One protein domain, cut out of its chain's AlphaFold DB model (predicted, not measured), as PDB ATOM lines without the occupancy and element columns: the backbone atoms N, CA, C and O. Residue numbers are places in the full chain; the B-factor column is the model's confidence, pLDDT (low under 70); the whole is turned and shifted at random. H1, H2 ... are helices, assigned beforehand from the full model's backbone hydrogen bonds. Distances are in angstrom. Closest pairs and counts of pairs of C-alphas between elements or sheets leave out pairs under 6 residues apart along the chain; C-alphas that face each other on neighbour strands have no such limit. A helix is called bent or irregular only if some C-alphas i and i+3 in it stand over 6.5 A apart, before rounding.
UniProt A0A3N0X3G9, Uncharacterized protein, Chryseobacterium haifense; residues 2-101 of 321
ATOM      1  N   SER A   2     250.855 132.715 234.492       43.31
ATOM      2  CA  SER A   2     251.395 134.081 234.608       43.31
ATOM      3  C   SER A   2     250.526 135.105 233.870       43.31
ATOM      4  O   SER A   2     250.566 135.195 232.643       43.31
ATOM      5  N   GLU A   3     249.791 135.925 234.619       56.94
ATOM      6  CA  GLU A   3     249.068 137.104 234.106       56.94
ATOM      7  C   GLU A   3     249.921 138.088 233.339       56.94
ATOM      8  O   GLU A   3     249.436 138.748 232.427       56.94
ATOM      9  N   SER A   4     251.204 138.160 233.669       61.81
ATOM     10  CA  SER A   4     252.149 139.051 233.011       61.81
ATOM     11  C   SER A   4     252.163 138.866 231.489       61.81
ATOM     12  O   SER A   4     252.419 139.826 230.772       61.81
ATOM     13  N   LEU A   5     251.846 137.665 230.987       72.69
ATOM     14  CA  LEU A   5     251.871 137.365 229.553       72.69
ATOM     15  C   LEU A   5     250.636 137.865 228.788       72.69
ATOM     16  O   LEU A   5     250.740 138.075 227.582       72.69
ATOM     17  N   ILE A   6     249.489 138.099 229.444       85.50
ATOM     18  CA  ILE A   6     248.295 138.598 228.738       85.50
ATOM     19  C   ILE A   6     248.364 140.113 228.506       85.50
ATOM     20  O   ILE A   6     247.893 140.593 227.479       85.50
ATOM     21  N   LEU A   7     248.984 140.873 229.418       88.56
ATOM     22  CA  LEU A   7     248.997 142.342 229.377       88.56
ATOM     23  C   LEU A   7     249.604 142.930 228.086       88.56
ATOM     24  O   LEU A   7     248.987 143.840 227.527       88.56
ATOM     25  N   PRO A   8     250.735 142.424 227.547       91.25
ATOM     26  CA  PRO A   8     251.247 142.884 226.256       91.25
ATOM     27  C   PRO A   8     250.245 142.688 225.114       91.25
ATOM     28  O   PRO A   8     250.105 143.554 224.253       91.25
ATOM     29  N   ILE A   9     249.502 141.581 225.125       92.31
ATOM     30  CA  ILE A   9     248.497 141.298 224.096       92.31
ATOM     31  C   ILE A   9     247.258 142.175 224.288       92.31
ATOM     32  O   ILE A   9     246.720 142.677 223.306       92.31
ATOM     33  N   VAL A  10     246.848 142.453 225.532       94.44
ATOM     34  CA  VAL A  10     245.797 143.445 225.816       94.44
ATOM     35  C   VAL A  10     246.213 144.809 225.270       94.44
ATOM     36  O   VAL A  10     245.408 145.483 224.633       94.44
ATOM     37  N   PHE A  11     247.473 145.212 225.444       95.06
ATOM     38  CA  PHE A  11     247.979 146.458 224.872       95.06
ATOM     39  C   PHE A  11     247.903 146.471 223.338       95.06
ATOM     40  O   PHE A  11     247.422 147.451 222.771       95.06
ATOM     41  N   LEU A  12     248.313 145.390 222.662       95.31
ATOM     42  CA  LEU A  12     248.194 145.265 221.202       95.31
ATOM     43  C   LEU A  12     246.735 145.324 220.732       95.31
ATOM     44  O   LEU A  12     246.428 146.022 219.767       95.31
ATOM     45  N   PHE A  13     245.830 144.659 221.447       96.94
ATOM     46  CA  PHE A  13     244.391 144.714 221.207       96.94
ATOM     47  C   PHE A  13     243.846 146.146 221.316       96.94
ATOM     48  O   PHE A  13     243.173 146.634 220.405       96.94
ATOM     49  N   LEU A  14     244.178 146.855 222.399       97.62
ATOM     50  CA  LEU A  14     243.775 148.246 222.607       97.62
ATOM     51  C   LEU A  14     244.373 149.171 221.541       97.62
ATOM     52  O   LEU A  14     243.698 150.080 221.054       97.62
ATOM     53  N   TYR A  15     245.624 148.928 221.147       97.19
ATOM     54  CA  TYR A  15     246.286 149.655 220.074       97.19
ATOM     55  C   TYR A  15     245.575 149.446 218.734       97.19
ATOM     56  O   TYR A  15     245.242 150.432 218.077       97.19
ATOM     57  N   ALA A  16     245.268 148.201 218.355       97.00
ATOM     58  CA  ALA A  16     244.501 147.899 217.148       97.00
ATOM     59  C   ALA A  16     243.136 148.602 217.182       97.00
ATOM     60  O   ALA A  16     242.804 149.339 216.256       97.00
ATOM     61  N   GLY A  17     242.396 148.486 218.291       97.06
ATOM     62  CA  GLY A  17     241.126 149.190 218.479       97.06
ATOM     63  C   GLY A  17     241.256 150.709 218.317       97.06
ATOM     64  O   GLY A  17     240.453 151.324 217.616       97.06
ATOM     65  N   ARG A  18     242.311 151.322 218.875       97.50
ATOM     66  CA  ARG A  18     242.614 152.746 218.670       97.50
ATOM     67  C   ARG A  18     242.814 153.074 217.194       97.50
ATOM     68  O   ARG A  18     242.191 154.026 216.736       97.50
ATOM     69  N   GLN A  19     243.668 152.336 216.479       97.69
ATOM     70  CA  GLN A  19     243.975 152.606 215.065       97.69
ATOM     71  C   GLN A  19     242.723 152.523 214.181       97.69
ATOM     72  O   GLN A  19     242.571 153.308 213.248       97.69
ATOM     73  N   ILE A  20     241.793 151.626 214.514       97.31
ATOM     74  CA  ILE A  20     240.513 151.494 213.808       97.31
ATOM     75  C   ILE A  20     239.591 152.678 214.114       97.31
ATOM     76  O   ILE A  20     238.991 153.243 213.203       97.31
ATOM     77  N   ILE A  21     239.496 153.091 215.382       97.06
ATOM     78  CA  ILE A  21     238.646 154.218 215.799       97.06
ATOM     79  C   ILE A  21     239.097 155.535 215.155       97.06
ATOM     80  O   ILE A  21     238.251 156.335 214.760       97.06
ATOM     81  N   ILE A  22     240.409 155.765 215.043       95.94
ATOM     82  CA  ILE A  22     240.953 156.988 214.431       95.94
ATOM     83  C   ILE A  22     241.020 156.928 212.896       95.94
ATOM     84  O   ILE A  22     241.283 157.950 212.276       95.94
ATOM     85  N   GLY A  23     240.761 155.766 212.287       93.38
ATOM     86  CA  GLY A  23     240.711 155.598 210.832       93.38
ATOM     87  C   GLY A  23     242.052 155.331 210.138       93.38
ATOM     88  O   GLY A  23     242.080 155.259 208.916       93.38
ATOM     89  N   GLU A  24     243.140 155.136 210.885       94.94
ATOM     90  CA  GLU A  24     244.455 154.747 210.340       94.94
ATOM     91  C   GLU A  24     244.465 153.284 209.864       94.94
ATOM     92  O   GLU A  24     245.136 152.919 208.898       94.94
ATOM     93  N   LEU A  25     243.677 152.425 210.523       93.50
ATOM     94  CA  LEU A  25     243.499 151.026 210.146       93.50
ATOM     95  C   LEU A  25     242.062 150.798 209.666       93.50
ATOM     96  O   LEU A  25     241.120 150.870 210.452       93.50
ATOM     97  N   THR A  26     241.882 150.492 208.379       93.88
ATOM     98  CA  THR A  26     240.553 150.353 207.756       93.88
ATOM     99  C   THR A  26     240.395 149.050 206.965       93.88
ATOM    100  O   THR A  26     241.355 148.313 206.715       93.88
ATOM    101  N   GLY A  27     239.145 148.736 206.609       93.06
ATOM    102  CA  GLY A  27     238.794 147.602 205.753       93.06
ATOM    103  C   GLY A  27     239.231 146.245 206.312       93.06
ATOM    104  O   GLY A  27     239.090 145.966 207.503       93.06
ATOM    105  N   PHE A  28     239.775 145.397 205.436       93.88
ATOM    106  CA  PHE A  28     240.178 144.035 205.790       93.88
ATOM    107  C   PHE A  28     241.300 143.992 206.833       93.88
ATOM    108  O   PHE A  28     241.256 143.162 207.734       93.88
ATOM    109  N   LYS A  29     242.274 144.912 206.769       95.00
ATOM    110  CA  LYS A  29     243.370 144.966 207.753       95.00
ATOM    111  C   LYS A  29     242.822 145.206 209.161       95.00
ATOM    112  O   LYS A  29     243.221 144.520 210.095       95.00
ATOM    113  N   ALA A  30     241.876 146.135 209.297       95.56
ATOM    114  CA  ALA A  30     241.212 146.431 210.565       95.56
ATOM    115  C   ALA A  30     240.517 145.204 211.157       95.56
ATOM    116  O   ALA A  30     240.746 144.851 212.313       95.56
ATOM    117  N   PHE A  31     239.718 144.534 210.331       97.19
ATOM    118  CA  PHE A  31     239.033 143.302 210.696       97.19
ATOM    119  C   PHE A  31     240.014 142.190 211.094       97.19
ATOM    120  O   PHE A  31     239.848 141.577 212.147       97.19
ATOM    121  N   PHE A  32     241.061 141.963 210.298       97.25
ATOM    122  CA  PHE A  32     242.044 140.911 210.537       97.25
ATOM    123  C   PHE A  32     242.789 141.110 211.861       97.25
ATOM    124  O   PHE A  32     242.796 140.209 212.695       97.25
ATOM    125  N   TYR A  33     243.368 142.293 212.097       97.06
ATOM    126  CA  TYR A  33     244.144 142.550 213.316       97.06
ATOM    127  C   TYR A  33     243.281 142.528 214.578       97.06
ATOM    128  O   TYR A  33     243.724 142.005 215.604       97.06
ATOM    129  N   LEU A  34     242.059 143.065 214.519       97.19
ATOM    130  CA  LEU A  34     241.153 143.041 215.664       97.19
ATOM    131  C   LEU A  34     240.696 141.611 215.976       97.19
ATOM    132  O   LEU A  34     240.774 141.196 217.130       97.19
ATOM    133  N   SER A  35     240.299 140.845 214.956       96.94
ATOM    134  CA  SER A  35     239.911 139.436 215.116       96.94
ATOM    135  C   SER A  35     241.067 138.612 215.674       96.94
ATOM    136  O   SER A  35     240.908 137.948 216.692       96.94
ATOM    137  N   LEU A  36     242.257 138.714 215.073       96.06
ATOM    138  CA  LEU A  36     243.445 137.988 215.517       96.06
ATOM    139  C   LEU A  36     243.794 138.304 216.974       96.06
ATOM    140  O   LEU A  36     244.047 137.389 217.752       96.06
ATOM    141  N   SER A  37     243.752 139.582 217.366       95.50
ATOM    142  CA  SER A  37     244.026 139.988 218.750       95.50
ATOM    143  C   SER A  37     243.039 139.351 219.732       95.50
ATOM    144  O   SER A  37     243.449 138.865 220.783       95.50
ATOM    145  N   LEU A  38     241.749 139.305 219.381       95.25
ATOM    146  CA  LEU A  38     240.714 138.663 220.195       95.25
ATOM    147  C   LEU A  38     240.924 137.148 220.322       95.25
ATOM    148  O   LEU A  38     240.800 136.610 221.422       95.25
ATOM    149  N   LEU A  39     241.290 136.472 219.228       94.06
ATOM    150  CA  LEU A  39     241.572 135.034 219.251       94.06
ATOM    151  C   LEU A  39     242.795 134.711 220.111       94.06
ATOM    152  O   LEU A  39     242.741 133.803 220.941       94.06
ATOM    153  N   VAL A  40     243.885 135.467 219.956       92.81
ATOM    154  CA  VAL A  40     245.107 135.275 220.753       92.81
ATOM    155  C   VAL A  40     244.824 135.513 222.236       92.81
ATOM    156  O   VAL A  40     245.246 134.713 223.068       92.81
ATOM    157  N   LEU A  41     244.071 136.563 222.580       91.75
ATOM    158  CA  LEU A  41     243.674 136.820 223.965       91.75
ATOM    159  C   LEU A  41     242.898 135.642 224.566       91.75
ATOM    160  O   LEU A  41     243.202 135.237 225.685       91.75
ATOM    161  N   TYR A  42     241.947 135.071 223.820       89.38
ATOM    162  CA  TYR A  42     241.174 133.908 224.267       89.38
ATOM    163  C   TYR A  42     242.038 132.660 224.467       89.38
ATOM    164  O   TYR A  42     241.900 131.989 225.486       89.38
ATOM    165  N   ASN A  43     242.988 132.402 223.566       88.12
ATOM    166  CA  ASN A  43     243.925 131.282 223.699       88.12
ATOM    167  C   ASN A  43     244.860 131.423 224.906       88.12
ATOM    168  O   ASN A  43     245.214 130.429 225.534       88.12
ATOM    169  N   ILE A  44     245.267 132.649 225.249       84.25
ATOM    170  CA  ILE A  44     246.067 132.889 226.457       84.25
ATOM    171  C   ILE A  44     245.203 132.707 227.705       84.25
ATOM    172  O   ILE A  44     245.683 132.194 228.720       84.25
ATOM    173  N   ARG A  45     243.950 133.180 227.667       80.56
ATOM    174  CA  ARG A  45     243.064 133.151 228.830       80.56
ATOM    175  C   ARG A  45     241.585 133.238 228.464       80.56
ATOM    176  O   ARG A  45     241.132 134.228 227.893       80.56
ATOM    177  N   TYR A  46     240.807 132.292 228.990       75.94
ATOM    178  CA  TYR A  46     239.346 132.258 228.872       75.94
ATOM    179  C   TYR A  46     238.616 133.569 229.230       75.94
ATOM    180  O   TYR A  46     237.686 133.917 228.498       75.94
ATOM    181  N   PRO A  47     239.017 134.365 230.255       79.44
ATOM    182  CA  PRO A  47     238.364 135.647 230.550       79.44
ATOM    183  C   PRO A  47     238.357 136.647 229.383       79.44
ATOM    184  O   PRO A  47     237.535 137.561 229.358       79.44
ATOM    185  N   ALA A  48     239.217 136.480 228.373       83.62
ATOM    186  CA  ALA A  48     239.160 137.293 227.162       83.62
ATOM    187  C   ALA A  48     237.848 137.140 226.371       83.62
ATOM    188  O   ALA A  48     237.531 138.017 225.565       83.62
ATOM    189  N   LEU A  49     237.033 136.113 226.646       90.12
ATOM    190  CA  LEU A  49     235.646 136.043 226.177       90.12
ATOM    191  C   LEU A  49     234.864 137.323 226.515       90.12
ATOM    192  O   LEU A  49     234.082 137.812 225.700       90.12
ATOM    193  N   PHE A  50     235.125 137.927 227.677       92.38
ATOM    194  CA  PHE A  50     234.488 139.182 228.075       92.38
ATOM    195  C   PHE A  50     234.963 140.366 227.227       92.38
ATOM    196  O   PHE A  50     234.185 141.279 226.966       92.38
ATOM    197  N   MET A  51     236.206 140.340 226.728       93.94
ATOM    198  CA  MET A  51     236.687 141.340 225.767       93.94
ATOM    199  C   MET A  51     236.017 141.169 224.402       93.94
ATOM    200  O   MET A  51     235.640 142.170 223.799       93.94
ATOM    201  N   ILE A  52     235.799 139.930 223.940       95.94
ATOM    202  CA  ILE A  52     235.031 139.650 222.712       95.94
ATOM    203  C   ILE A  52     233.610 140.219 222.844       95.94
ATOM    204  O   ILE A  52     233.166 140.983 221.986       95.94
ATOM    205  N   GLY A  53     232.932 139.923 223.958       95.56
ATOM    206  CA  GLY A  53     231.603 140.460 224.260       95.56
ATOM    207  C   GLY A  53     231.575 141.988 224.355       95.56
ATOM    208  O   GLY A  53     230.687 142.628 223.790       95.56
ATOM    209  N   ALA A  54     232.575 142.597 224.995       96.62
ATOM    210  CA  ALA A  54     232.685 144.048 225.082       96.62
ATOM    211  C   ALA A  54     232.909 144.702 223.709       96.62
ATOM    212  O   ALA A  54     232.299 145.730 223.421       96.62
ATOM    213  N   VAL A  55     233.735 144.112 222.839       97.38
ATOM    214  CA  VAL A  55     233.942 144.602 221.465       97.38
ATOM    215  C   VAL A  55     232.655 144.514 220.654       97.38
ATOM    216  O   VAL A  55     232.311 145.483 219.974       97.38
ATOM    217  N   PHE A  56     231.922 143.403 220.761       97.88
ATOM    218  CA  PHE A  56     230.618 143.255 220.119       97.88
ATOM    219  C   PHE A  56     229.656 144.358 220.564       97.88
ATOM    220  O   PHE A  56     229.149 145.113 219.733       97.88
ATOM    221  N   LEU A  57     229.456 144.497 221.878       97.62
ATOM    222  CA  LEU A  57     228.525 145.468 222.444       97.62
ATOM    223  C   LEU A  57     228.924 146.906 222.082       97.62
ATOM    224  O   LEU A  57     228.075 147.701 221.682       97.62
ATOM    225  N   TYR A  58     230.218 147.232 222.141       97.44
ATOM    226  CA  TYR A  58     230.725 148.542 221.737       97.44
ATOM    227  C   TYR A  58     230.475 148.826 220.250       97.44
ATOM    228  O   TYR A  58     230.098 149.944 219.887       97.44
ATOM    229  N   GLY A  59     230.650 147.816 219.393       96.56
ATOM    230  CA  GLY A  59     230.358 147.896 217.964       96.56
ATOM    231  C   GLY A  59     228.874 148.127 217.677       96.56
ATOM    232  O   GLY A  59     228.549 148.991 216.865       96.56
ATOM    233  N   VAL A  60     227.977 147.426 218.381       97.50
ATOM    234  CA  VAL A  60     226.515 147.601 218.268       97.50
ATOM    235  C   VAL A  60     226.094 149.007 218.691       97.50
ATOM    236  O   VAL A  60     225.406 149.697 217.937       97.50
ATOM    237  N   LEU A  61     226.560 149.477 219.853       97.00
ATOM    238  CA  LEU A  61     226.260 150.827 220.348       97.00
ATOM    239  C   LEU A  61     226.743 151.924 219.387       97.00
ATOM    240  O   LEU A  61     226.127 152.983 219.286       97.00
ATOM    241  N   ASN A  62     227.819 151.658 218.643       96.19
ATOM    242  CA  ASN A  62     228.412 152.582 217.682       96.19
ATOM    243  C   ASN A  62     228.210 152.140 216.226       96.19
ATOM    244  O   ASN A  62     229.005 152.503 215.360       96.19
ATOM    245  N   TYR A  63     227.133 151.407 215.918       94.81
ATOM    246  CA  TYR A  63     226.908 150.819 214.588       94.81
ATOM    247  C   TYR A  63     226.935 151.841 213.440       94.81
ATOM    248  O   TYR A  63     227.373 151.542 212.331       94.81
ATOM    249  N   ARG A  64     226.485 153.074 213.709       93.56
ATOM    250  CA  ARG A  64     226.466 154.170 212.724       93.56
ATOM    251  C   ARG A  64     227.849 154.778 212.454       93.56
ATOM    252  O   ARG A  64     227.983 155.573 211.529       93.56
ATOM    253  N   LYS A  65     228.863 154.465 213.263       93.81
ATOM    254  CA  LYS A  65     230.241 154.944 213.085       93.81
ATOM    255  C   LYS A  65     230.982 154.056 212.085       93.81
ATOM    256  O   LYS A  65     230.690 152.868 211.964       93.81
ATOM    257  N   SER A  66     231.992 154.614 211.417       90.94
ATOM    258  CA  SER A  66     232.811 153.902 210.421       90.94
ATOM    259  C   SER A  66     233.437 152.610 210.962       90.94
ATOM    260  O   SER A  66     233.514 151.618 210.245       90.94
ATOM    261  N   TYR A  67     233.831 152.601 212.237       94.31
ATOM    262  CA  TYR A  67     234.447 151.453 212.901       94.31
ATOM    263  C   TYR A  67     233.445 150.424 213.457       94.31
ATOM    264  O   TYR A  67     233.841 149.297 213.749       94.31
ATOM    265  N   GLY A  68     232.160 150.772 213.609       94.44
ATOM    266  CA  GLY A  68     231.181 149.941 214.326       94.44
ATOM    267  C   GLY A  68     230.997 148.557 213.700       94.44
ATOM    268  O   GLY A  68     231.048 147.542 214.393       94.44
ATOM    269  N   LYS A  69     230.888 148.505 212.367       96.12
ATOM    270  CA  LYS A  69     230.771 147.245 211.611       96.12
ATOM    271  C   LYS A  69     231.997 146.351 211.783       96.12
ATOM    272  O   LYS A  69     231.851 145.154 212.005       96.12
ATOM    273  N   THR A  70     233.199 146.926 211.731       96.81
ATOM    274  CA  THR A  70     234.453 146.182 211.920       96.81
ATOM    275  C   THR A  70     234.495 145.495 213.280       96.81
ATOM    276  O   THR A  70     234.892 144.335 213.366       96.81
ATOM    277  N   PHE A  71     234.055 146.182 214.336       97.50
ATOM    278  CA  PHE A  71     234.019 145.635 215.692       97.50
ATOM    279  C   PHE A  71     233.036 144.467 215.795       97.50
ATOM    280  O   PHE A  71     233.395 143.411 216.307       97.50
ATOM    281  N   ILE A  72     231.833 144.623 215.236       97.88
ATOM    282  CA  ILE A  72     230.810 143.570 215.214       97.88
ATOM    283  C   ILE A  72     231.316 142.328 214.475       97.88
ATOM    284  O   ILE A  72     231.280 141.233 215.030       97.88
ATOM    285  N   TYR A  73     231.827 142.486 213.249       97.25
ATOM    286  CA  TYR A  73     232.313 141.349 212.465       97.25
ATOM    287  C   TYR A  73     233.506 140.657 213.127       97.25
ATOM    288  O   TYR A  73     233.555 139.430 213.156       97.25
ATOM    289  N   SER A  74     234.432 141.421 213.715       97.25
ATOM    290  CA  SER A  74     235.578 140.836 214.424       97.25
ATOM    291  C   SER A  74     235.141 140.057 215.667       97.25
ATOM    292  O   SER A  74     235.674 138.987 215.952       97.25
ATOM    293  N   ALA A  75     234.133 140.554 216.388       96.88
ATOM    294  CA  ALA A  75     233.586 139.838 217.532       96.88
ATOM    295  C   ALA A  75     232.818 138.573 217.123       96.88
ATOM    296  O   ALA A  75     232.931 137.565 217.813       96.88
ATOM    297  N   PHE A  76     232.106 138.573 215.989       97.44
ATOM    298  CA  PHE A  76     231.479 137.356 215.456       97.44
ATOM    299  C   PHE A  76     232.499 136.273 215.107       97.44
ATOM    300  O   PHE A  76     232.256 135.108 215.411       97.44
ATOM    301  N   VAL A  77     233.653 136.638 214.539       96.81
ATOM    302  CA  VAL A  77     234.765 135.688 214.353       96.81
ATOM    303  C   VAL A  77     235.239 135.144 215.697       96.81
ATOM    304  O   VAL A  77     235.430 133.940 215.830       96.81
ATOM    305  N   GLY A  78     235.372 136.010 216.706       95.12
ATOM    306  CA  GLY A  78     235.699 135.604 218.073       95.12
ATOM    307  C   GLY A  78     234.698 134.602 218.654       95.12
ATOM    308  O   GLY A  78     235.098 133.542 219.118       95.12
ATOM    309  N   PHE A  79     233.398 134.893 218.585       95.06
ATOM    310  CA  PHE A  79     232.355 133.976 219.054       95.06
ATOM    311  C   PHE A  79     232.350 132.659 218.280       95.06
ATOM    312  O   PHE A  79     232.289 131.598 218.894       95.06
ATOM    313  N   GLY A  80     232.464 132.715 216.951       95.06
ATOM    314  CA  GLY A  80     232.566 131.524 216.112       95.06
ATOM    315  C   GLY A  80     233.760 130.660 216.508       95.06
ATOM    316  O   GLY A  80     233.616 129.452 216.662       95.06
ATOM    317  N   TYR A  81     234.914 131.277 216.764       93.62
ATOM    318  CA  TYR A  81     236.094 130.573 217.251       93.62
ATOM    319  C   TYR A  81     235.864 129.914 218.613       93.62
ATOM    320  O   TYR A  81     236.214 128.756 218.773       93.62
ATOM    321  N   VAL A  82     235.254 130.611 219.576       90.12
ATOM    322  CA  VAL A  82     234.954 130.056 220.910       90.12
ATOM    323  C   VAL A  82     234.055 128.823 220.802       90.12
ATOM    324  O   VAL A  82     234.336 127.796 221.416       90.12
ATOM    325  N   VAL A  83     232.998 128.913 219.993       89.50
ATOM    326  CA  VAL A  83     232.058 127.810 219.764       89.50
ATOM    327  C   VAL A  83     232.766 126.626 219.102       89.50
ATOM    328  O   VAL A  83     232.666 125.504 219.590       89.50
ATOM    329  N   LEU A  84     233.526 126.870 218.031       89.50
ATOM    330  CA  LEU A  84     234.278 125.824 217.337       89.50
ATOM    331  C   LEU A  84     235.357 125.203 218.226       89.50
ATOM    332  O   LEU A  84     235.529 123.994 218.205       89.50
ATOM    333  N   TYR A  85     236.061 126.004 219.027       85.19
ATOM    334  CA  TYR A  85     237.086 125.522 219.951       85.19
ATOM    335  C   TYR A  85     236.489 124.600 221.016       85.19
ATOM    336  O   TYR A  85     237.054 123.546 221.305       85.19
ATOM    337  N   LYS A  86     235.315 124.948 221.552       83.06
ATOM    338  CA  LYS A  86     234.585 124.070 222.467       83.06
ATOM    339  C   LYS A  86     234.251 122.730 221.800       83.06
ATOM    340  O   LYS A  86     234.669 121.697 222.307       83.06
ATOM    341  N   PHE A  87     233.568 122.753 220.654       81.81
ATOM    342  CA  PHE A  87     233.092 121.527 220.001       81.81
ATOM    343  C   PHE A  87     234.210 120.652 219.421       81.81
ATOM    344  O   PHE A  87     234.116 119.432 219.460       81.81
ATOM    345  N   LEU A  88     235.255 121.254 218.851       83.25
ATOM    346  CA  LEU A  88     236.320 120.512 218.167       83.25
ATOM    347  C   LEU A  88     237.441 120.062 219.105       83.25
ATOM    348  O   LEU A  88     238.216 119.188 218.729       83.25
ATOM    349  N   PHE A  89     237.571 120.686 220.279       78.12
ATOM    350  CA  PHE A  89     238.691 120.431 221.180       78.12
ATOM    351  C   PHE A  89     238.218 120.039 222.576       78.12
ATOM    352  O   PHE A  89     238.500 118.930 223.007       78.12
ATOM    353  N   ILE A  90     237.491 120.911 223.278       72.19
ATOM    354  CA  ILE A  90     237.109 120.649 224.678       72.19
ATOM    355  C   ILE A  90     236.235 119.399 224.769       72.19
ATOM    356  O   ILE A  90     236.625 118.444 225.435       72.19
ATOM    357  N   ASP A  91     235.117 119.390 224.045       70.00
ATOM    358  CA  ASP A  91     234.164 118.281 224.086       70.00
ATOM    359  C   ASP A  91     234.809 116.995 223.519       70.00
ATOM    360  O   ASP A  91     234.599 115.917 224.047       70.00
ATOM    361  N   TYR A  92     235.701 117.099 222.522       69.69
ATOM    362  CA  TYR A  92     236.423 115.936 221.976       69.69
ATOM    363  C   TYR A  92     237.351 115.245 222.995       69.69
ATOM    364  O   TYR A  92     237.593 114.043 222.890       69.69
ATOM    365  N   PHE A  93     237.919 115.990 223.950       64.88
ATOM    366  CA  PHE A  93     238.867 115.450 224.934       64.88
ATOM    367  C   PHE A  93     238.250 115.190 226.314       64.88
ATOM    368  O   PHE A  93     238.852 114.450 227.095       64.88
ATOM    369  N   ASN A  94     237.102 115.790 226.635       64.12
ATOM    370  CA  ASN A  94     236.390 115.568 227.890       64.12
ATOM    371  C   ASN A  94     234.887 115.863 227.727       64.12
ATOM    372  O   ASN A  94     234.464 117.017 227.841       64.12
ATOM    373  N   ASP A  95     234.095 114.813 227.496       64.12
ATOM    374  CA  ASP A  95     232.637 114.899 227.323       64.12
ATOM    375  C   ASP A  95     231.917 115.434 228.583       64.12
ATOM    376  O   ASP A  95     230.916 116.141 228.462       64.12
ATOM    377  N   ASP A  96     232.471 115.194 229.780       63.50
ATOM    378  CA  ASP A  96     231.878 115.579 231.075       63.50
ATOM    379  C   ASP A  96     232.381 116.945 231.595       63.50
ATOM    380  O   ASP A  96     232.024 117.382 232.692       63.50
ATOM    381  N   TYR A  97     233.194 117.674 230.812       61.66
ATOM    382  CA  TYR A  97     233.820 118.933 231.247       61.66
ATOM    383  C   TYR A  97     232.809 119.964 231.763       61.66
ATOM    384  O   TYR A  97     233.102 120.710 232.692       61.66
ATOM    385  N   ILE A  98     231.626 120.039 231.148       59.75
ATOM    386  CA  ILE A  98     230.587 121.011 231.510       59.75
ATOM    387  C   ILE A  98     229.973 120.679 232.871       59.75
ATOM    388  O   ILE A  98     229.773 121.591 233.674       59.75
ATOM    389  N   ASP A  99     229.720 119.397 233.128       60.50
ATOM    390  CA  ASP A  99     229.070 118.923 234.351       60.50
ATOM    391  C   ASP A  99     230.013 119.009 235.559       60.50
ATOM    392  O   ASP A  99     229.566 119.278 236.672       60.50
ATOM    393  N   GLU A 100     231.327 118.889 235.339       58.56
ATOM    394  CA  GLU A 100     232.342 119.102 236.379       58.56
ATOM    395  C   GLU A 100     232.628 120.590 236.679       58.56
ATOM    396  O   GLU A 100     233.097 120.914 237.771       58.56
ATOM    397  N   PHE A 101     232.382 121.513 235.736       56.59
ATOM    398  CA  PHE A 101     232.757 122.933 235.887       56.59
ATOM    399  C   PHE A 101     231.601 123.889 236.221       56.59
ATOM    400  O   PHE A 101     231.853 124.935 236.831       56.59
TER     401      PHE A 101
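What this domain is: This is residues 2 to 101 of the 321 residues of an uncharacterized protein of Chryseobacterium haifense (UniProt A0A3N0X3G9). Three helices, H2, H3 and H4, form an up-and-down bundle, each running against the one before it in the chain, and H1 packs along H2 as a fourth helix. H4 is the longest helix; it meets H2 and H3 with residues 68 to 81, and its later residues run on past the bundle towards the short H5. The printed part has 100 residues with five named helices, in the order H1, H2, H3, H4, H5, and no named strand; the class is all helix. The whole is compact, with a radius of gyration of the C-alphas of 14.6 A, yet elongated in outline, spanning 45 by 29 by 21 A.

Where its parts are: H4 is residues 68 to 93, 36.9 A from first to last C-alpha; it begins at C-alpha 68 (231.181, 149.941, 214.326). H4 is irregular, but only just: C-alphas 88 and 91 are 6.7 A apart. H3 is residues 48 to 61, 19.9 A long. H2 is residues 27 to 44, 26.4 A long. H1 is residues 3 to 22, 29.1 A long, from C-alpha 3 at (249.068, 137.104, 234.106); it is neither bent nor irregular, but only just: C-alphas 5 and 8 are 6.5 A apart. H5 is residues 97 to 101, 6.2 A long, ending at C-alpha 101 (232.757, 122.933, 235.887).

How they stand to each other: H4 touches H3 with residues 68 to 79 alone, opposite ways at a shallow tilt of 30 degrees; the closest C-alphas, of Gly 59 and Gly 68, are 4.3 A apart. H4 touches H2 with residues 70 to 81 alone, the same way at a tilt of 36 degrees, only just steep; the closest C-alphas, of Ser 35 and Ser 74, are 4.6 A apart. H2 is the hub, touching three helices. It touches H3 with residues 38 to 42 alone, opposite ways at a shallow tilt of 32 degrees, the closest C-alphas being those of Tyr 42 and Ala 48, 4.9 A apart. H1 touches H2, opposite ways at a shallow tilt of 16 degrees; the closest C-alphas, of Phe 13 and Ser 37, are 5.3 A apart. H1 and H2, H2 and H3, and H3 and H4 are helical hairpins. H1 is near H3 and near H4. H5 is close to H4 but not clearly touching, with the C-alphas of Asp 91 and Tyr 97 closest at 7.2 A, and is apart from H1, H2 and H3. In H2, H3 and H5 every O i to N i+4 pair is within hydrogen-bond range; in H1 13 of 16 are, and in H4 20 of 22.

The domain as a whole: The C-alphas farthest apart, of Glu 24 and Asp 96, are 46.1 A apart. The printed part has no cut. The links H1 to H2, H2 to H3 and H4 to H5 are tight, H3 to H4 is short, and no link is long. The mean pLDDT of the printed part is 88.4; residues 2 to 4 and 92 to 101 are under 70.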